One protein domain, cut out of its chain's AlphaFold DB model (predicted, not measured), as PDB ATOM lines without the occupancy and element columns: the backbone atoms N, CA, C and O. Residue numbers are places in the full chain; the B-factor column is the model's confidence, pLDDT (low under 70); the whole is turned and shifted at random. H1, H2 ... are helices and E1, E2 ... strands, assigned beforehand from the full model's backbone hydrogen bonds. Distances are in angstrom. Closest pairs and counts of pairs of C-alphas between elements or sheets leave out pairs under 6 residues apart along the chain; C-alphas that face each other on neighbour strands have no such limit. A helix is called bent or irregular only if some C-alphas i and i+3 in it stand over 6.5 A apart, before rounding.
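AT A GLANCE: This is residues 4 to 131 of the 143 residues of an uncharacterized protein of Haematococcus lacustris (UniProt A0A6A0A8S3). This is a long, thin rod of two rows: the strand hairpin E1 and E2 with H1 and H2 makes one row, and the long helix H5 runs back beside it, past H2 and H1 to the strands. At the end away from the strands, H3 and the first part of H4 form a helical hairpin set crosswise, and H4 then kinks toward H5. The printed part has 128 residues, with two named strands followed by five named helices, in the order E1, E2, H1, H2, H3, H4, H5; the sheet E1 - E2 is antiparallel and the class is mostly helix. The whole is extended, with a radius of gyration of the C-alphas of 25.3 A and spans of 79 by 33 by 19 A.

IN THESE COORDINATES: Find C-alpha 4 at (-30.500, -26.878, -28.917), where E1, residues 4 to 9, begins and runs 16.5 A. E2, residues 15 to 22, comes back over 20.2 A. H1 holds residues 25 to 31, H2 residues 34 to 46 over 18.2 A, and H3 residues 49 to 56. Look next at C-alpha 65, (-4.558, -77.220, -25.510), where H4, residues 65 to 86, begins; it is irregular, with C-alphas 77 and 80 at 7.5 A, and has a kink of 51 degrees near residue 80. H5, residues 89 to 120, runs 46.5 A to C-alpha 120 at (-33.924, -13.436, -36.842).

HOW THE PARTS SIT: Start at the hairpin E1 and E2, antiparallel at 167 degrees, where N 6 and O 19 are 2.9 A apart and N 8 and O 17 are 2.8 A apart, within hydrogen-bond range. From E2, look across to H5: the closest C-alphas, those of Trp 21 and Leu 113, are 7.1 A apart. H5 touches H1 with residues 101 to 105 alone, closest at the C-alphas of Asp 31 and Val 105, 6.5 A, at a steep tilt of 69 degrees, only just short of about perpendicular. H2 and H5 only just touch, with 3 pairs of C-alphas within 8 A, the closest those of Ile 34 and Leu 98 at 6.7 A; they run opposite ways at a shallow tilt of 10 degrees. Farther along, H3 and H4 touch as a helical hairpin, closest at the C-alphas of Gln 51 and Thr 78, 5.5 A, with a shallow tilt of 29 degrees. H3 and H5 are apart. Each O i to N i+4 pair is within hydrogen-bond range in H1, H2, H3 and H5, and 16 of 18 are in H4.

THE WHOLE: Look for the two farthest C-alphas at Ala 12 and Ala 66, 79.1 A apart. The printed part has no cut and no long link. Residues 4 to 5 of E1 pair antiparallel with residues 129 to 130. Residues 125 to 131 are under 70 in pLDDT; the mean of the printed part is 88.3.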
ATOM      1  N   VAL A   4     -30.985 -28.219 -29.186       78.69
ATOM      2  CA  VAL A   4     -30.500 -26.878 -28.917       78.69
ATOM      3  C   VAL A   4     -31.704 -25.975 -28.749       78.69
ATOM      4  O   VAL A   4     -32.583 -25.959 -29.612       78.69
ATOM      5  N   ALA A   5     -31.739 -25.228 -27.654       78.44
ATOM      6  CA  ALA A   5     -32.800 -24.279 -27.369       78.44
ATOM      7  C   ALA A   5     -32.234 -22.861 -27.227       78.44
ATOM      8  O   ALA A   5     -31.109 -22.676 -26.765       78.44
ATOM      9  N   HIS A   6     -33.019 -21.873 -27.642       76.19
ATOM     10  CA  HIS A   6     -32.738 -20.457 -27.433       76.19
ATOM     11  C   HIS A   6     -33.972 -19.785 -26.839       76.19
ATOM     12  O   HIS A   6     -35.044 -19.821 -27.450       76.19
ATOM     13  N   GLU A   7     -33.803 -19.154 -25.680       79.81
ATOM     14  CA  GLU A   7     -34.816 -18.303 -25.064       79.81
ATOM     15  C   GLU A   7     -34.602 -16.848 -25.470       79.81
ATOM     16  O   GLU A   7     -33.522 -16.281 -25.315       79.81
ATOM     17  N   GLU A   8     -35.656 -16.213 -25.951       74.50
ATOM     18  CA  GLU A   8     -35.732 -14.770 -26.082       74.50
ATOM     19  C   GLU A   8     -36.366 -14.202 -24.815       74.50
ATOM     20  O   GLU A   8     -37.467 -14.606 -24.444       74.50
ATOM     21  N   ARG A   9     -35.684 -13.267 -24.149       77.50
ATOM     22  CA  ARG A   9     -36.179 -12.602 -22.937       77.50
ATOM     23  C   ARG A   9     -36.465 -11.121 -23.189       77.50
ATOM     24  O   ARG A   9     -35.830 -10.491 -24.036       77.50
ATOM     25  N   SER A  10     -37.443 -10.583 -22.467       76.25
ATOM     26  CA  SER A  10     -37.798  -9.165 -22.455       76.25
ATOM     27  C   SER A  10     -36.745  -8.356 -21.692       76.25
ATOM     28  O   SER A  10     -35.914  -8.915 -20.975       76.25
ATOM     29  N   ALA A  11     -36.805  -7.025 -21.791       76.25
ATOM     30  CA  ALA A  11     -35.952  -6.139 -20.991       76.25
ATOM     31  C   ALA A  11     -36.158  -6.320 -19.470       76.25
ATOM     32  O   ALA A  11     -35.239  -6.081 -18.697       76.25
ATOM     33  N   ALA A  12     -37.336  -6.801 -19.052       79.06
ATOM     34  CA  ALA A  12     -37.653  -7.140 -17.664       79.06
ATOM     35  C   ALA A  12     -37.203  -8.564 -17.262       79.06
ATOM     36  O   ALA A  12     -37.496  -9.018 -16.160       79.06
ATOM     37  N   GLY A  13     -36.518  -9.296 -18.150       75.62
ATOM     38  CA  GLY A  13     -35.984 -10.638 -17.890       75.62
ATOM     39  C   GLY A  13     -36.973 -11.793 -18.089       75.62
ATOM     40  O   GLY A  13     -36.578 -12.954 -17.967       75.62
ATOM     41  N   THR A  14     -38.231 -11.509 -18.435       80.19
ATOM     42  CA  THR A  14     -39.270 -12.520 -18.696       80.19
ATOM     43  C   THR A  14     -39.029 -13.222 -20.029       80.19
ATOM     44  O   THR A  14     -38.742 -12.557 -21.020       80.19
ATOM     45  N   VAL A  15     -39.185 -14.546 -20.095       75.62
ATOM     46  CA  VAL A  15     -39.120 -15.290 -21.365       75.62
ATOM     47  C   VAL A  15     -40.310 -14.906 -22.250       75.62
ATOM     48  O   VAL A  15     -41.460 -15.024 -21.844       75.62
ATOM     49  N   VAL A  16     -40.017 -14.434 -23.459       81.62
ATOM     50  CA  VAL A  16     -40.983 -14.001 -24.481       81.62
ATOM     51  C   VAL A  16     -41.226 -15.112 -25.495       81.62
ATOM     52  O   VAL A  16     -42.356 -15.333 -25.920       81.62
ATOM     53  N   SER A  17     -40.171 -15.821 -25.899       80.81
ATOM     54  CA  SER A  17     -40.287 -16.951 -26.820       80.81
ATOM     55  C   SER A  17     -39.160 -17.960 -26.604       80.81
ATOM     56  O   SER A  17     -38.063 -17.595 -26.188       80.81
ATOM     57  N   VAL A  18     -39.421 -19.239 -26.887       80.12
ATOM     58  CA  VAL A  18     -38.401 -20.298 -26.860       80.12
ATOM     59  C   VAL A  18     -38.399 -21.005 -28.203       80.12
ATOM     60  O   VAL A  18     -39.447 -21.377 -28.733       80.12
ATOM     61  N   ARG A  19     -37.210 -21.190 -28.774       81.44
ATOM     62  CA  ARG A  19     -37.032 -21.862 -30.060       81.44
ATOM     63  C   ARG A  19     -36.145 -23.079 -29.906       81.44
ATOM     64  O   ARG A  19     -35.101 -23.001 -29.270       81.44
ATOM     65  N   HIS A  20     -36.546 -24.173 -30.546       83.31
ATOM     66  CA  HIS A  20     -35.836 -25.445 -30.493       83.31
ATOM     67  C   HIS A  20     -35.343 -25.864 -31.878       83.31
ATOM     68  O   HIS A  20     -36.070 -25.783 -32.872       83.31
ATOM     69  N   TRP A  21     -34.120 -26.376 -31.918       87.50
ATOM     70  CA  TRP A  21     -33.557 -27.112 -33.039       87.50
ATOM     71  C   TRP A  21     -33.154 -28.492 -32.560       87.50
ATOM     72  O   TRP A  21     -32.354 -28.634 -31.638       87.50
ATOM     73  N   THR A  22     -33.669 -29.510 -33.236       88.25
ATOM     74  CA  THR A  22     -33.403 -30.897 -32.875       88.25
ATOM     75  C   THR A  22     -32.830 -31.619 -34.075       88.25
ATOM     76  O   THR A  22     -33.424 -31.635 -35.154       88.25
ATOM     77  N   LEU A  23     -31.675 -32.237 -33.879       88.56
ATOM     78  CA  LEU A  23     -31.229 -33.338 -34.712       88.56
ATOM     79  C   LEU A  23     -31.740 -34.610 -34.025       88.56
ATOM     80  O   LEU A  23     -31.616 -34.737 -32.810       88.56
ATOM     81  N   THR A  24     -32.366 -35.533 -34.759       90.38
ATOM     82  CA  THR A  24     -32.895 -36.786 -34.180       90.38
ATOM     83  C   THR A  24     -32.017 -37.973 -34.539       90.38
ATOM     84  O   THR A  24     -31.399 -37.995 -35.604       90.38
ATOM     85  N   ALA A  25     -31.994 -39.006 -33.689       88.25
ATOM     86  CA  ALA A  25     -31.155 -40.186 -33.910       88.25
ATOM     87  C   ALA A  25     -31.445 -40.807 -35.278       88.25
ATOM     88  O   ALA A  25     -30.531 -40.992 -36.078       88.25
ATOM     89  N   GLY A  26     -32.725 -41.010 -35.598       90.69
ATOM     90  CA  GLY A  26     -33.145 -41.536 -36.895       90.69
ATOM     91  C   GLY A  26     -32.665 -40.689 -38.075       90.69
ATOM     92  O   GLY A  26     -32.183 -41.244 -39.063       90.69
ATOM     93  N   GLN A  27     -32.733 -39.358 -37.966       91.31
ATOM     94  CA  GLN A  27     -32.245 -38.464 -39.015       91.31
ATOM     95  C   GLN A  27     -30.731 -38.581 -39.199       91.31
ATOM     96  O   GLN A  27     -30.263 -38.734 -40.320       91.31
ATOM     97  N   TYR A  28     -29.953 -38.586 -38.119       93.62
ATOM     98  CA  TYR A  28     -28.503 -38.742 -38.229       93.62
ATOM     99  C   TYR A  28     -28.099 -40.084 -38.813       93.62
ATOM    100  O   TYR A  28     -27.247 -40.111 -39.691       93.62
ATOM    101  N   TYR A  29     -28.708 -41.191 -38.389       91.44
ATOM    102  CA  TYR A  29     -28.375 -42.516 -38.923       91.44
ATOM    103  C   TYR A  29     -28.661 -42.618 -40.424       91.44
ATOM    104  O   TYR A  29     -27.863 -43.190 -41.173       91.44
ATOM    105  N   ARG A  30     -29.771 -42.020 -40.868       92.62
ATOM    106  CA  ARG A  30     -30.154 -41.957 -42.278       92.62
ATOM    107  C   ARG A  30     -29.209 -41.059 -43.077       92.62
ATOM    108  O   ARG A  30     -28.601 -41.520 -44.039       92.62
ATOM    109  N   ASP A  31     -29.049 -39.811 -42.646       93.94
ATOM    110  CA  ASP A  31     -28.347 -38.771 -43.403       93.94
ATOM    111  C   ASP A  31     -26.819 -38.957 -43.380       93.94
ATOM    112  O   ASP A  31     -26.132 -38.542 -44.313       93.94
ATOM    113  N   SER A  32     -26.272 -39.604 -42.342       94.00
ATOM    114  CA  SER A  32     -24.838 -39.935 -42.258       94.00
ATOM    115  C   SER A  32     -24.461 -41.170 -43.074       94.00
ATOM    116  O   SER A  32     -23.279 -41.422 -43.294       94.00
ATOM    117  N   GLY A  33     -25.452 -41.944 -43.530       94.50
ATOM    118  CA  GLY A  33     -25.241 -43.174 -44.284       94.50
ATOM    119  C   GLY A  33     -24.993 -44.423 -43.433       94.50
ATOM    120  O   GLY A  33     -24.757 -45.477 -44.020       94.50
ATOM    121  N   ILE A  34     -25.104 -44.355 -42.096       92.62
ATOM    122  CA  ILE A  34     -24.927 -45.514 -41.196       92.62
ATOM    123  C   ILE A  34     -25.851 -46.667 -41.595       92.62
ATOM    124  O   ILE A  34     -25.395 -47.801 -41.728       92.62
ATOM    125  N   THR A  35     -27.136 -46.392 -41.841       91.69
ATOM    126  CA  THR A  35     -28.094 -47.440 -42.228       91.69
ATOM    127  C   THR A  35     -27.706 -48.096 -43.554       91.69
ATOM    128  O   THR A  35     -27.725 -49.320 -43.678       91.69
ATOM    129  N   ARG A  36     -27.296 -47.290 -44.540       91.19
ATOM    130  CA  ARG A  36     -26.884 -47.784 -45.861       91.19
ATOM    131  C   ARG A  36     -25.611 -48.622 -45.776       91.19
ATOM    132  O   ARG A  36     -25.531 -49.668 -46.413       91.19
ATOM    133  N   GLN A  37     -24.630 -48.179 -44.995       92.56
ATOM    134  CA  GLN A  37     -23.396 -48.930 -44.801       92.56
ATOM    135  C   GLN A  37     -23.643 -50.224 -44.030       92.56
ATOM    136  O   GLN A  37     -23.126 -51.252 -44.439       92.56
ATOM    137  N   SER A  38     -24.476 -50.206 -42.984       92.00
ATOM    138  CA  SER A  38     -24.867 -51.418 -42.254       92.00
ATOM    139  C   SER A  38     -25.446 -52.474 -43.200       92.00
ATOM    140  O   SER A  38     -25.045 -53.636 -43.155       92.00
ATOM    141  N   GLN A  39     -26.313 -52.062 -44.130       92.50
ATOM    142  CA  GLN A  39     -26.846 -52.965 -45.146       92.50
ATOM    143  C   GLN A  39     -25.758 -53.487 -46.098       92.50
ATOM    144  O   GLN A  39     -25.701 -54.686 -46.355       92.50
ATOM    145  N   ALA A  40     -24.872 -52.616 -46.590       93.06
ATOM    146  CA  ALA A  40     -23.785 -53.016 -47.484       93.06
ATOM    147  C   ALA A  40     -22.814 -54.004 -46.812       93.06
ATOM    148  O   ALA A  40     -22.501 -55.044 -47.383       93.06
ATOM    149  N   THR A  41     -22.414 -53.726 -45.570       92.50
ATOM    150  CA  THR A  41     -21.576 -54.599 -44.743       92.50
ATOM    151  C   THR A  41     -22.221 -55.968 -44.547       92.50
ATOM    152  O   THR A  41     -21.542 -56.976 -44.715       92.50
ATOM    153  N   LYS A  42     -23.533 -56.036 -44.275       92.94
ATOM    154  CA  LYS A  42     -24.258 -57.318 -44.200       92.94
ATOM    155  C   LYS A  42     -24.186 -58.096 -45.514       92.94
ATOM    156  O   LYS A  42     -23.932 -59.295 -45.490       92.94
ATOM    157  N   THR A  43     -24.380 -57.429 -46.651       94.50
ATOM    158  CA  THR A  43     -24.281 -58.066 -47.974       94.50
ATOM    159  C   THR A  43     -22.872 -58.585 -48.258       94.50
ATOM    160  O   THR A  43     -22.729 -59.680 -48.792       94.50
ATOM    161  N   TRP A  44     -21.829 -57.840 -47.889       93.88
ATOM    162  CA  TRP A  44     -20.446 -58.281 -48.089       93.88
ATOM    163  C   TRP A  44     -20.095 -59.462 -47.179       93.88
ATOM    164  O   TRP A  44     -19.572 -60.464 -47.657       93.88
ATOM    165  N   LEU A  45     -20.476 -59.406 -45.899       93.19
ATOM    166  CA  LEU A  45     -20.247 -60.500 -44.947       93.19
ATOM    167  C   LEU A  45     -21.064 -61.758 -45.257       93.19
ATOM    168  O   LEU A  45     -20.663 -62.845 -44.851       93.19
ATOM    169  N   ALA A  46     -22.166 -61.652 -46.003       94.12
ATOM    170  CA  ALA A  46     -22.923 -62.823 -46.442       94.12
ATOM    171  C   ALA A  46     -22.072 -63.784 -47.294       94.12
ATOM    172  O   ALA A  46     -22.295 -64.990 -47.247       94.12
ATOM    173  N   GLN A  47     -21.064 -63.267 -48.008       91.81
ATOM    174  CA  GLN A  47     -20.114 -64.077 -48.782       91.81
ATOM    175  C   GLN A  47     -19.173 -64.892 -47.878       91.81
ATOM    176  O   GLN A  47     -18.720 -65.958 -48.278       91.81
ATOM    177  N   LEU A  48     -18.931 -64.421 -46.649       94.06
ATOM    178  CA  LEU A  48     -18.093 -65.077 -45.637       94.06
ATOM    179  C   LEU A  48     -18.895 -65.883 -44.606       94.06
ATOM    180  O   LEU A  48     -18.351 -66.330 -43.596       94.06
ATOM    181  N   LYS A  49     -20.202 -66.063 -44.823       94.12
ATOM    182  CA  LYS A  49     -21.071 -66.781 -43.887       94.12
ATOM    183  C   LYS A  49     -20.531 -68.162 -43.472       94.12
ATOM    184  O   LYS A  49     -20.588 -68.437 -42.275       94.12
ATOM    185  N   PRO A  50     -19.995 -69.026 -44.364       93.88
ATOM    186  CA  PRO A  50     -19.492 -70.327 -43.923       93.88
ATOM    187  C   PRO A  50     -18.259 -70.206 -43.015       93.88
ATOM    188  O   PRO A  50     -18.192 -70.901 -42.004       93.88
ATOM    189  N   GLN A  51     -17.336 -69.286 -43.304       94.56
ATOM    190  CA  GLN A  51     -16.155 -69.036 -42.471       94.56
ATOM    191  C   GLN A  51     -16.549 -68.475 -41.098       94.56
ATOM    192  O   GLN A  51     -16.076 -68.953 -40.069       94.56
ATOM    193  N   LEU A  52     -17.468 -67.504 -41.070       92.44
ATOM    194  CA  LEU A  52     -17.978 -66.917 -39.827       92.44
ATOM    195  C   LEU A  52     -18.719 -67.948 -38.969       92.44
ATOM    196  O   LEU A  52     -18.551 -67.969 -37.751       92.44
ATOM    197  N   ASN A  53     -19.493 -68.834 -39.597       94.81
ATOM    198  CA  ASN A  53     -20.154 -69.934 -38.901       94.81
ATOM    199  C   ASN A  53     -19.129 -70.901 -38.294       94.81
ATOM    200  O   ASN A  53     -19.245 -71.236 -37.118       94.81
ATOM    201  N   ALA A  54     -18.106 -71.308 -39.053       93.06
ATOM    202  CA  ALA A  54     -17.048 -72.187 -38.554       93.06
ATOM    203  C   ALA A  54     -16.337 -71.585 -37.328       93.06
ATOM    204  O   ALA A  54     -16.182 -72.261 -36.311       93.06
ATOM    205  N   LEU A  55     -16.000 -70.294 -37.384       92.12
ATOM    206  CA  LEU A  55     -15.400 -69.570 -36.260       92.12
ATOM    207  C   LEU A  55     -16.343 -69.439 -35.058       92.12
ATOM    208  O   LEU A  55     -15.885 -69.501 -33.922       92.12
ATOM    209  N   SER A  56     -17.655 -69.307 -35.275       92.94
ATOM    210  CA  SER A  56     -18.639 -69.230 -34.182       92.94
ATOM    211  C   SER A  56     -18.741 -70.522 -33.360       92.94
ATOM    212  O   SER A  56     -19.138 -70.483 -32.197       92.94
ATOM    213  N   HIS A  57     -18.351 -71.661 -33.941       92.12
ATOM    214  CA  HIS A  57     -18.363 -72.963 -33.273       92.12
ATOM    215  C   HIS A  57     -17.092 -73.246 -32.460       92.12
ATOM    216  O   HIS A  57     -17.034 -74.261 -31.761       92.12
ATOM    217  N   VAL A  58     -16.078 -72.380 -32.532       91.94
ATOM    218  CA  VAL A  58     -14.836 -72.512 -31.762       91.94
ATOM    219  C   VAL A  58     -14.682 -71.357 -30.778       91.94
ATOM    220  O   VAL A  58     -14.920 -70.196 -31.096       91.94
ATOM    221  N   SER A  59     -14.275 -71.671 -29.547       86.50
ATOM    222  CA  SER A  59     -14.011 -70.634 -28.546       86.50
ATOM    223  C   SER A  59     -12.698 -69.921 -28.858       86.50
ATOM    224  O   SER A  59     -11.660 -70.567 -28.991       86.50
ATOM    225  N   SER A  60     -12.726 -68.587 -28.881       81.38
ATOM    226  CA  SER A  60     -11.522 -67.743 -28.924       81.38
ATOM    227  C   SER A  60     -10.777 -67.681 -27.584       81.38
ATOM    228  O   SER A  60      -9.656 -67.184 -27.523       81.38
ATOM    229  N   LYS A  61     -11.387 -68.190 -26.504       83.88
ATOM    230  CA  LYS A  61     -10.795 -68.312 -25.165       83.88
ATOM    231  C   LYS A  61     -10.714 -69.793 -24.794       83.88
ATOM    232  O   LYS A  61     -11.638 -70.320 -24.166       83.88
ATOM    233  N   PRO A  62      -9.676 -70.503 -25.252       81.62
ATOM    234  CA  PRO A  62      -9.566 -71.929 -25.010       81.62
ATOM    235  C   PRO A  62      -9.197 -72.207 -23.551       81.62
ATOM    236  O   PRO A  62      -8.307 -71.575 -22.992       81.62
ATOM    237  N   SER A  63      -9.872 -73.186 -22.949       87.19
ATOM    238  CA  SER A  63      -9.589 -73.700 -21.601       87.19
ATOM    239  C   SER A  63      -8.643 -74.907 -21.604       87.19
ATOM    240  O   SER A  63      -8.298 -75.428 -20.549       87.19
ATOM    241  N   SER A  64      -8.231 -75.377 -22.787       90.94
ATOM    242  CA  SER A  64      -7.333 -76.520 -22.960       90.94
ATOM    243  C   SER A  64      -6.502 -76.396 -24.238       90.94
ATOM    244  O   SER A  64      -6.887 -75.698 -25.182       90.94
ATOM    245  N   LEU A  65      -5.394 -77.139 -24.309       91.75
ATOM    246  CA  LEU A  65      -4.558 -77.220 -25.510       91.75
ATOM    247  C   LEU A  65      -5.327 -77.778 -26.720       91.75
ATOM    248  O   LEU A  65      -5.155 -77.290 -27.834       91.75
ATOM    249  N   ALA A  66      -6.198 -78.771 -26.514       90.69
ATOM    250  CA  ALA A  66      -7.017 -79.341 -27.585       90.69
ATOM    251  C   ALA A  66      -8.002 -78.306 -28.155       90.69
ATOM    252  O   ALA A  66      -8.146 -78.181 -29.370       90.69
ATOM    253  N   SER A  67      -8.627 -77.508 -27.283       89.69
ATOM    254  CA  SER A  67      -9.494 -76.400 -27.694       89.69
ATOM    255  C   SER A  67      -8.719 -75.316 -28.444       89.69
ATOM    256  O   SER A  67      -9.223 -74.794 -29.435       89.69
ATOM    257  N   TYR A  68      -7.492 -75.006 -28.009       91.44
ATOM    258  CA  TYR A  68      -6.623 -74.051 -28.698       91.44
ATOM    259  C   TYR A  68      -6.236 -74.537 -30.099       91.44
ATOM    260  O   TYR A  68      -6.359 -73.772 -31.048       91.44
ATOM    261  N   ARG A  69      -5.842 -75.810 -30.253       93.75
ATOM    262  CA  ARG A  69      -5.519 -76.396 -31.568       93.75
ATOM    263  C   ARG A  69      -6.705 -76.318 -32.521       93.75
ATOM    264  O   ARG A  69      -6.574 -75.768 -33.601       93.75
ATOM    265  N   ARG A  70      -7.893 -76.734 -32.068       93.12
ATOM    266  CA  ARG A  70      -9.119 -76.638 -32.871       93.12
ATOM    267  C   ARG A  70      -9.424 -75.199 -33.300       93.12
ATOM    268  O   ARG A  70      -9.850 -74.977 -34.431       93.12
ATOM    269  N   TYR A  71      -9.216 -74.226 -32.411       93.06
ATOM    270  CA  TYR A  71      -9.347 -72.809 -32.748       93.06
ATOM    271  C   TYR A  71      -8.312 -72.383 -33.800       93.06
ATOM    272  O   TYR A  71      -8.699 -71.822 -34.821       93.06
ATOM    273  N   ALA A  72      -7.031 -72.699 -33.596       93.44
ATOM    274  CA  ALA A  72      -5.948 -72.361 -34.518       93.44
ATOM    275  C   ALA A  72      -6.160 -72.972 -35.913       93.44
ATOM    276  O   ALA A  72      -6.084 -72.247 -36.902       93.44
ATOM    277  N   ASP A  73      -6.520 -74.253 -35.994       95.06
ATOM    278  CA  ASP A  73      -6.807 -74.946 -37.255       95.06
ATOM    279  C   ASP A  73      -7.980 -74.286 -37.995       95.06
ATOM    280  O   ASP A  73      -7.931 -74.077 -39.207       95.06
ATOM    281  N   THR A  74      -9.025 -73.886 -37.259       95.06
ATOM    282  CA  THR A  74     -10.188 -73.192 -37.835       95.06
ATOM    283  C   THR A  74      -9.821 -71.791 -38.329       95.06
ATOM    284  O   THR A  74     -10.278 -71.377 -39.395       95.06
ATOM    285  N   VAL A  75      -8.985 -71.055 -37.588       93.50
ATOM    286  CA  VAL A  75      -8.482 -69.743 -38.017       93.50
ATOM    287  C   VAL A  75      -7.644 -69.893 -39.279       93.50
ATOM    288  O   VAL A  75      -7.920 -69.196 -40.247       93.50
ATOM    289  N   LEU A  76      -6.693 -70.828 -39.316       95.62
ATOM    290  CA  LEU A  76      -5.848 -71.071 -40.489       95.62
ATOM    291  C   LEU A  76      -6.680 -71.453 -41.721       95.62
ATOM    292  O   LEU A  76      -6.482 -70.884 -42.788       95.62
ATOM    293  N   ALA A  77      -7.670 -72.336 -41.564       95.00
ATOM    294  CA  ALA A  77      -8.547 -72.754 -42.658       95.00
ATOM    295  C   ALA A  77      -9.450 -71.627 -43.196       95.00
ATOM    296  O   ALA A  77      -9.885 -71.672 -44.346       95.00
ATOM    297  N   THR A  78      -9.767 -70.625 -42.371       95.75
ATOM    298  CA  THR A  78     -10.634 -69.497 -42.756       95.75
ATOM    299  C   THR A  78      -9.857 -68.237 -43.141       95.75
ATOM    300  O   THR A  78     -10.437 -67.335 -43.754       95.75
ATOM    301  N   TYR A  79      -8.557 -68.189 -42.832       94.06
ATOM    302  CA  TYR A  79      -7.715 -66.998 -42.900       94.06
ATOM    303  C   TYR A  79      -7.697 -66.367 -44.289       94.06
ATOM    304  O   TYR A  79      -8.084 -65.209 -44.429       94.06
ATOM    305  N   ASP A  80      -7.331 -67.130 -45.322       95.31
ATOM    306  CA  ASP A  80      -7.146 -66.601 -46.677       95.31
ATOM    307  C   ASP A  80      -8.436 -66.004 -47.246       95.31
ATOM    308  O   ASP A  80      -8.438 -64.903 -47.799       95.31
ATOM    309  N   ALA A  81      -9.562 -66.698 -47.060       94.19
ATOM    310  CA  ALA A  81     -10.862 -66.236 -47.533       94.19
ATOM    311  C   ALA A  81     -11.318 -64.966 -46.797       94.19
ATOM    312  O   ALA A  81     -11.827 -64.033 -47.426       94.19
ATOM    313  N   MET A  82     -11.119 -64.906 -45.477       93.31
ATOM    314  CA  MET A  82     -11.429 -63.708 -44.698       93.31
ATOM    315  C   MET A  82     -10.522 -62.542 -45.081       93.31
ATOM    316  O   MET A  82     -11.013 -61.422 -45.240       93.31
ATOM    317  N   TRP A  83      -9.224 -62.791 -45.277       93.56
ATOM    318  CA  TRP A  83      -8.290 -61.728 -45.617       93.56
ATOM    319  C   TRP A  83      -8.547 -61.158 -47.000       93.56
ATOM    320  O   TRP A  83      -8.683 -59.946 -47.148       93.56
ATOM    321  N   ALA A  84      -8.721 -62.028 -47.997       94.56
ATOM    322  CA  ALA A  84      -9.040 -61.621 -49.360       94.56
ATOM    323  C   ALA A  84     -10.295 -60.733 -49.428       94.56
ATOM    324  O   ALA A  84     -10.413 -59.888 -50.316       94.56
ATOM    325  N   GLU A  85     -11.235 -60.898 -48.497       93.88
ATOM    326  CA  GLU A  85     -12.413 -60.048 -48.386       93.88
ATOM    327  C   GLU A  85     -12.145 -58.727 -47.649       93.88
ATOM    328  O   GLU A  85     -12.473 -57.665 -48.181       93.88
ATOM    329  N   VAL A  86     -11.567 -58.768 -46.445       90.38
ATOM    330  CA  VAL A  86     -11.382 -57.569 -45.602       90.38
ATOM    331  C   VAL A  86     -10.333 -56.617 -46.186       90.38
ATOM    332  O   VAL A  86     -10.471 -55.402 -46.054       90.38
ATOM    333  N   SER A  87      -9.344 -57.129 -46.920       93.50
ATOM    334  CA  SER A  87      -8.325 -56.313 -47.594       93.50
ATOM    335  C   SER A  87      -8.859 -55.519 -48.792       93.50
ATOM    336  O   SER A  87      -8.138 -54.702 -49.365       93.50
ATOM    337  N   LYS A  88     -10.117 -55.723 -49.205       95.25
ATOM    338  CA  LYS A  88     -10.688 -54.994 -50.342       95.25
ATOM    339  C   LYS A  88     -10.802 -53.494 -50.026       95.25
ATOM    340  O   LYS A  88     -11.384 -53.133 -49.000       95.25
ATOM    341  N   PRO A  89     -10.429 -52.597 -50.964       95.75
ATOM    342  CA  PRO A  89     -10.527 -51.144 -50.769       95.75
ATOM    343  C   PRO A  89     -11.932 -50.643 -50.406       95.75
ATOM    344  O   PRO A  89     -12.087 -49.572 -49.822       95.75
ATOM    345  N   ARG A  90     -12.981 -51.412 -50.738       94.81
ATOM    346  CA  ARG A  90     -14.374 -51.076 -50.410       94.81
ATOM    347  C   ARG A  90     -14.609 -50.871 -48.913       94.81
ATOM    348  O   ARG A  90     -15.419 -50.014 -48.572       94.81
ATOM    349  N   TRP A  91     -13.905 -51.601 -48.047       93.75
ATOM    350  CA  TRP A  91     -14.043 -51.489 -46.593       93.75
ATOM    351  C   TRP A  91     -13.489 -50.160 -46.079       93.75
ATOM    352  O   TRP A  91     -14.239 -49.378 -45.494       93.75
ATOM    353  N   ALA A  92     -12.234 -49.851 -46.415       92.38
ATOM    354  CA  ALA A  92     -11.596 -48.581 -46.072       92.38
ATOM    355  C   ALA A  92     -12.375 -47.378 -46.637       92.38
ATOM    356  O   ALA A  92     -12.666 -46.412 -45.930       92.38
ATOM    357  N   ASN A  93     -12.808 -47.465 -47.898       94.94
ATOM    358  CA  ASN A  93     -13.606 -46.416 -48.529       94.94
ATOM    359  C   ASN A  93     -14.969 -46.228 -47.850       94.94
ATOM    360  O   ASN A  93     -15.446 -45.099 -47.729       94.94
ATOM    361  N   ALA A  94     -15.624 -47.310 -47.423       93.25
ATOM    362  CA  ALA A  94     -16.900 -47.224 -46.722       93.25
ATOM    363  C   ALA A  94     -16.745 -46.557 -45.352       93.25
ATOM    364  O   ALA A  94     -17.550 -45.694 -45.006       93.25
ATOM    365  N   GLU A  95     -15.697 -46.902 -44.607       91.69
ATOM    366  CA  GLU A  95     -15.393 -46.297 -43.311       91.69
ATOM    367  C   GLU A  95     -15.064 -44.806 -43.435       91.69
ATOM    368  O   GLU A  95     -15.650 -43.981 -42.729       91.69
ATOM    369  N   PHE A  96     -14.229 -44.433 -44.407       94.25
ATOM    370  CA  PHE A  96     -13.921 -43.029 -44.663       94.25
ATOM    371  C   PHE A  96     -15.175 -42.232 -45.054       94.25
ATOM    372  O   PHE A  96     -15.450 -41.163 -44.505       94.25
ATOM    373  N   ARG A  97     -16.007 -42.779 -45.952       94.44
ATOM    374  CA  ARG A  97     -17.278 -42.145 -46.341       94.44
ATOM    375  C   ARG A  97     -18.229 -42.000 -45.160       94.44
ATOM    376  O   ARG A  97     -18.911 -40.979 -45.081       94.44
ATOM    377  N   LEU A  98     -18.269 -42.976 -44.254       94.19
ATOM    378  CA  LEU A  98     -19.060 -42.899 -43.029       94.19
ATOM    379  C   LEU A  98     -18.585 -41.769 -42.132       94.19
ATOM    380  O   LEU A  98     -19.399 -40.976 -41.663       94.19
ATOM    381  N   TYR A  99     -17.276 -41.694 -41.896       93.56
ATOM    382  CA  TYR A  99     -16.676 -40.643 -41.088       93.56
ATOM    383  C   TYR A  99     -17.039 -39.261 -41.645       93.56
ATOM    384  O   TYR A  99     -17.637 -38.442 -40.941       93.56
ATOM    385  N   CYS A 100     -16.811 -39.038 -42.942       95.00
ATOM    386  CA  CYS A 100     -17.198 -37.798 -43.609       95.00
ATOM    387  C   CYS A 100     -18.714 -37.548 -43.557       95.00
ATOM    388  O   CYS A 100     -19.145 -36.407 -43.393       95.00
ATOM    389  N   GLY A 101     -19.534 -38.593 -43.703       95.44
ATOM    390  CA  GLY A 101     -20.992 -38.511 -43.636       95.44
ATOM    391  C   GLY A 101     -21.478 -38.024 -42.274       95.44
ATOM    392  O   GLY A 101     -22.254 -37.071 -42.204       95.44
ATOM    393  N   LYS A 102     -20.962 -38.610 -41.189       92.38
ATOM    394  CA  LYS A 102     -21.258 -38.204 -39.806       92.38
ATOM    395  C   LYS A 102     -20.902 -36.735 -39.565       92.38
ATOM    396  O   LYS A 102     -21.752 -35.973 -39.105       92.38
ATOM    397  N   GLN A 103     -19.693 -36.324 -39.958       94.56
ATOM    398  CA  GLN A 103     -19.240 -34.934 -39.824       94.56
ATOM    399  C   GLN A 103     -20.121 -33.966 -40.624       94.56
ATOM    400  O   GLN A 103     -20.538 -32.924 -40.121       94.56
ATOM    401  N   ARG A 104     -20.486 -34.336 -41.856       96.31
ATOM    402  CA  ARG A 104     -21.331 -33.510 -42.727       96.31
ATOM    403  C   ARG A 104     -22.721 -33.269 -42.147       96.31
ATOM    404  O   ARG A 104     -23.241 -32.168 -42.303       96.31
ATOM    405  N   VAL A 105     -23.332 -34.266 -41.506       95.31
ATOM    406  CA  VAL A 105     -24.657 -34.102 -40.882       95.31
ATOM    407  C   VAL A 105     -24.595 -33.104 -39.731       95.31
ATOM    408  O   VAL A 105     -25.421 -32.195 -39.671       95.31
ATOM    409  N   VAL A 106     -23.594 -33.234 -38.859       92.00
ATOM    410  CA  VAL A 106     -23.401 -32.323 -37.722       92.00
ATOM    411  C   VAL A 106     -23.111 -30.905 -38.213       92.00
ATOM    412  O   VAL A 106     -23.772 -29.961 -37.786       92.00
ATOM    413  N   ALA A 107     -22.202 -30.750 -39.178       94.00
ATOM    414  CA  ALA A 107     -21.898 -29.453 -39.774       94.00
ATOM    415  C   ALA A 107     -23.139 -28.811 -40.418       94.00
ATOM    416  O   ALA A 107     -23.420 -27.639 -40.192       94.00
ATOM    417  N   ARG A 108     -23.937 -29.579 -41.173       95.06
ATOM    418  CA  ARG A 108     -25.186 -29.083 -41.779       95.06
ATOM    419  C   ARG A 108     -26.205 -28.633 -40.740       95.06
ATOM    420  O   ARG A 108     -26.861 -27.615 -40.958       95.06
ATOM    421  N   PHE A 109     -26.345 -29.374 -39.641       93.06
ATOM    422  CA  PHE A 109     -27.219 -28.986 -38.537       93.06
ATOM    423  C   PHE A 109     -26.805 -27.622 -37.976       93.06
ATOM    424  O   PHE A 109     -27.626 -26.704 -37.942       93.06
ATOM    425  N   TRP A 110     -25.521 -27.458 -37.647       89.50
ATOM    426  CA  TRP A 110     -24.990 -26.202 -37.122       89.50
ATOM    427  C   TRP A 110     -25.110 -25.041 -38.106       89.50
ATOM    428  O   TRP A 110     -25.602 -23.977 -37.738       89.50
ATOM    429  N   SER A 111     -24.759 -25.245 -39.375       91.88
ATOM    430  CA  SER A 111     -24.892 -24.208 -40.403       91.88
ATOM    431  C   SER A 111     -26.344 -23.768 -40.593       91.88
ATOM    432  O   SER A 111     -26.611 -22.577 -40.753       91.88
ATOM    433  N   LYS A 112     -27.301 -24.708 -40.547       92.19
ATOM    434  CA  LYS A 112     -28.734 -24.388 -40.624       92.19
ATOM    435  C   LYS A 112     -29.180 -23.574 -39.413       92.19
ATOM    436  O   LYS A 112     -29.882 -22.580 -39.595       92.19
ATOM    437  N   LEU A 113     -28.766 -23.980 -38.215       89.50
ATOM    438  CA  LEU A 113     -29.074 -23.275 -36.977       89.50
ATOM    439  C   LEU A 113     -28.543 -21.842 -37.030       89.50
ATOM    440  O   LEU A 113     -29.326 -20.904 -36.929       89.50
ATOM    441  N   ILE A 114     -27.244 -21.667 -37.290       87.50
ATOM    442  CA  ILE A 114     -26.595 -20.349 -37.354       87.50
ATOM    443  C   ILE A 114     -27.277 -19.457 -38.394       87.50
ATOM    444  O   ILE A 114     -27.553 -18.292 -38.116       87.50
ATOM    445  N   LYS A 115     -27.594 -19.994 -39.579       90.06
ATOM    446  CA  LYS A 115     -28.284 -19.239 -40.634       90.06
ATOM    447  C   LYS A 115     -29.655 -18.735 -40.174       90.06
ATOM    448  O   LYS A 115     -29.958 -17.558 -40.343       90.06
ATOM    449  N   GLN A 116     -30.477 -19.612 -39.599       89.25
ATOM    450  CA  GLN A 116     -31.820 -19.252 -39.130       89.25
ATOM    451  C   GLN A 116     -31.782 -18.258 -37.972       89.25
ATOM    452  O   GLN A 116     -32.670 -17.418 -37.840       89.25
ATOM    453  N   ALA A 117     -30.759 -18.371 -37.140       85.38
ATOM    454  CA  ALA A 117     -30.611 -17.566 -35.955       85.38
ATOM    455  C   ALA A 117     -30.103 -16.148 -36.309       85.38
ATOM    456  O   ALA A 117     -30.723 -15.171 -35.898       85.38
ATOM    457  N   LYS A 118     -29.124 -16.016 -37.222       86.06
ATOM    458  CA  LYS A 118     -28.696 -14.719 -37.795       86.06
ATOM    459  C   LYS A 118     -29.810 -13.978 -38.537       86.06
ATOM    460  O   LYS A 118     -29.894 -12.762 -38.452       86.06
ATOM    461  N   GLN A 119     -30.673 -14.697 -39.261       87.19
ATOM    462  CA  GLN A 119     -31.792 -14.078 -39.983       87.19
ATOM    463  C   GLN A 119     -32.803 -13.416 -39.036       87.19
ATOM    464  O   GLN A 119     -33.471 -12.460 -39.420       87.19
ATOM    465  N   ARG A 120     -32.953 -13.943 -37.816       82.94
ATOM    466  CA  ARG A 120     -33.924 -13.436 -36.842       82.94
ATOM    467  C   ARG A 120     -33.314 -12.418 -35.884       82.94
ATOM    468  O   ARG A 120     -33.995 -11.459 -35.536       82.94
ATOM    469  N   TRP A 121     -32.063 -12.626 -35.483       82.75
ATOM    470  CA  TRP A 121     -31.349 -11.771 -34.540       82.75
ATOM    471  C   TRP A 121     -29.990 -11.355 -35.127       82.75
ATOM    472  O   TRP A 121     -28.965 -11.934 -34.764       82.75
ATOM    473  N   PRO A 122     -29.968 -10.386 -36.061       78.62
ATOM    474  CA  PRO A 122     -28.736  -9.964 -36.729       78.62
ATOM    475  C   PRO A 122     -27.731  -9.307 -35.771       78.62
ATOM    476  O   PRO A 122     -26.533  -9.540 -35.909       78.62
ATOM    477  N   ASP A 123     -28.218  -8.585 -34.755       80.38
ATOM    478  CA  ASP A 123     -27.390  -7.764 -33.857       80.38
ATOM    479  C   ASP A 123     -27.211  -8.362 -32.448       80.38
ATOM    480  O   ASP A 123     -26.801  -7.666 -31.519       80.38
ATOM    481  N   ARG A 124     -27.542  -9.648 -32.241       70.00
ATOM    482  CA  ARG A 124     -27.427 -10.296 -30.919       70.00
ATOM    483  C   ARG A 124     -26.424 -11.444 -30.920       70.00
ATOM    484  O   ARG A 124     -26.474 -12.341 -31.760       70.00
ATOM    485  N   VAL A 125     -25.558 -11.452 -29.905       66.69
ATOM    486  CA  VAL A 125     -24.709 -12.604 -29.584       66.69
ATOM    487  C   VAL A 125     -25.588 -13.692 -28.977       66.69
ATOM    488  O   VAL A 125     -26.245 -13.476 -27.961       66.69
ATOM    489  N   MET A 126     -25.617 -14.863 -29.607       65.75
ATOM    490  CA  MET A 126     -26.425 -15.988 -29.142       65.75
ATOM    491  C   MET A 126     -25.586 -16.913 -28.272       65.75
ATOM    492  O   MET A 126     -24.655 -17.557 -28.756       65.75
ATOM    493  N   ALA A 127     -25.945 -16.996 -26.994       64.12
ATOM    494  CA  ALA A 127     -25.461 -18.041 -26.108       64.12
ATOM    495  C   ALA A 127     -26.271 -19.314 -26.362       64.12
ATOM    496  O   ALA A 127     -27.503 -19.290 -26.391       64.12
ATOM    497  N   LEU A 128     -25.573 -20.423 -26.577       63.81
ATOM    498  CA  LEU A 128     -26.190 -21.681 -26.945       63.81
ATOM    499  C   LEU A 128     -25.991 -22.725 -25.851       63.81
ATOM    500  O   LEU A 128     -24.863 -23.134 -25.587       63.81
ATOM    501  N   ALA A 129     -27.084 -23.205 -25.266       63.50
ATOM    502  CA  ALA A 129     -27.035 -24.374 -24.401       63.50
ATOM    503  C   ALA A 129     -27.067 -25.651 -25.260       63.50
ATOM    504  O   ALA A 129     -27.969 -25.842 -26.082       63.50
ATOM    505  N   TYR A 130     -26.076 -26.526 -25.080       55.72
ATOM    506  CA  TYR A 130     -26.006 -27.858 -25.686       55.72
ATOM    507  C   TYR A 130     -26.012 -28.905 -24.564       55.72
ATOM    508  O   TYR A 130     -25.242 -28.792 -23.615       55.72
ATOM    509  N   GLY A 131     -26.879 -29.917 -24.665       62.06
ATOM    510  CA  GLY A 131     -26.983 -31.001 -23.681       62.06
ATOM    511  C   GLY A 131     -28.434 -31.380 -23.377       62.06
ATOM    512  O   GLY A 131     -29.340 -31.018 -24.125       62.06
TER     513      GLY A 131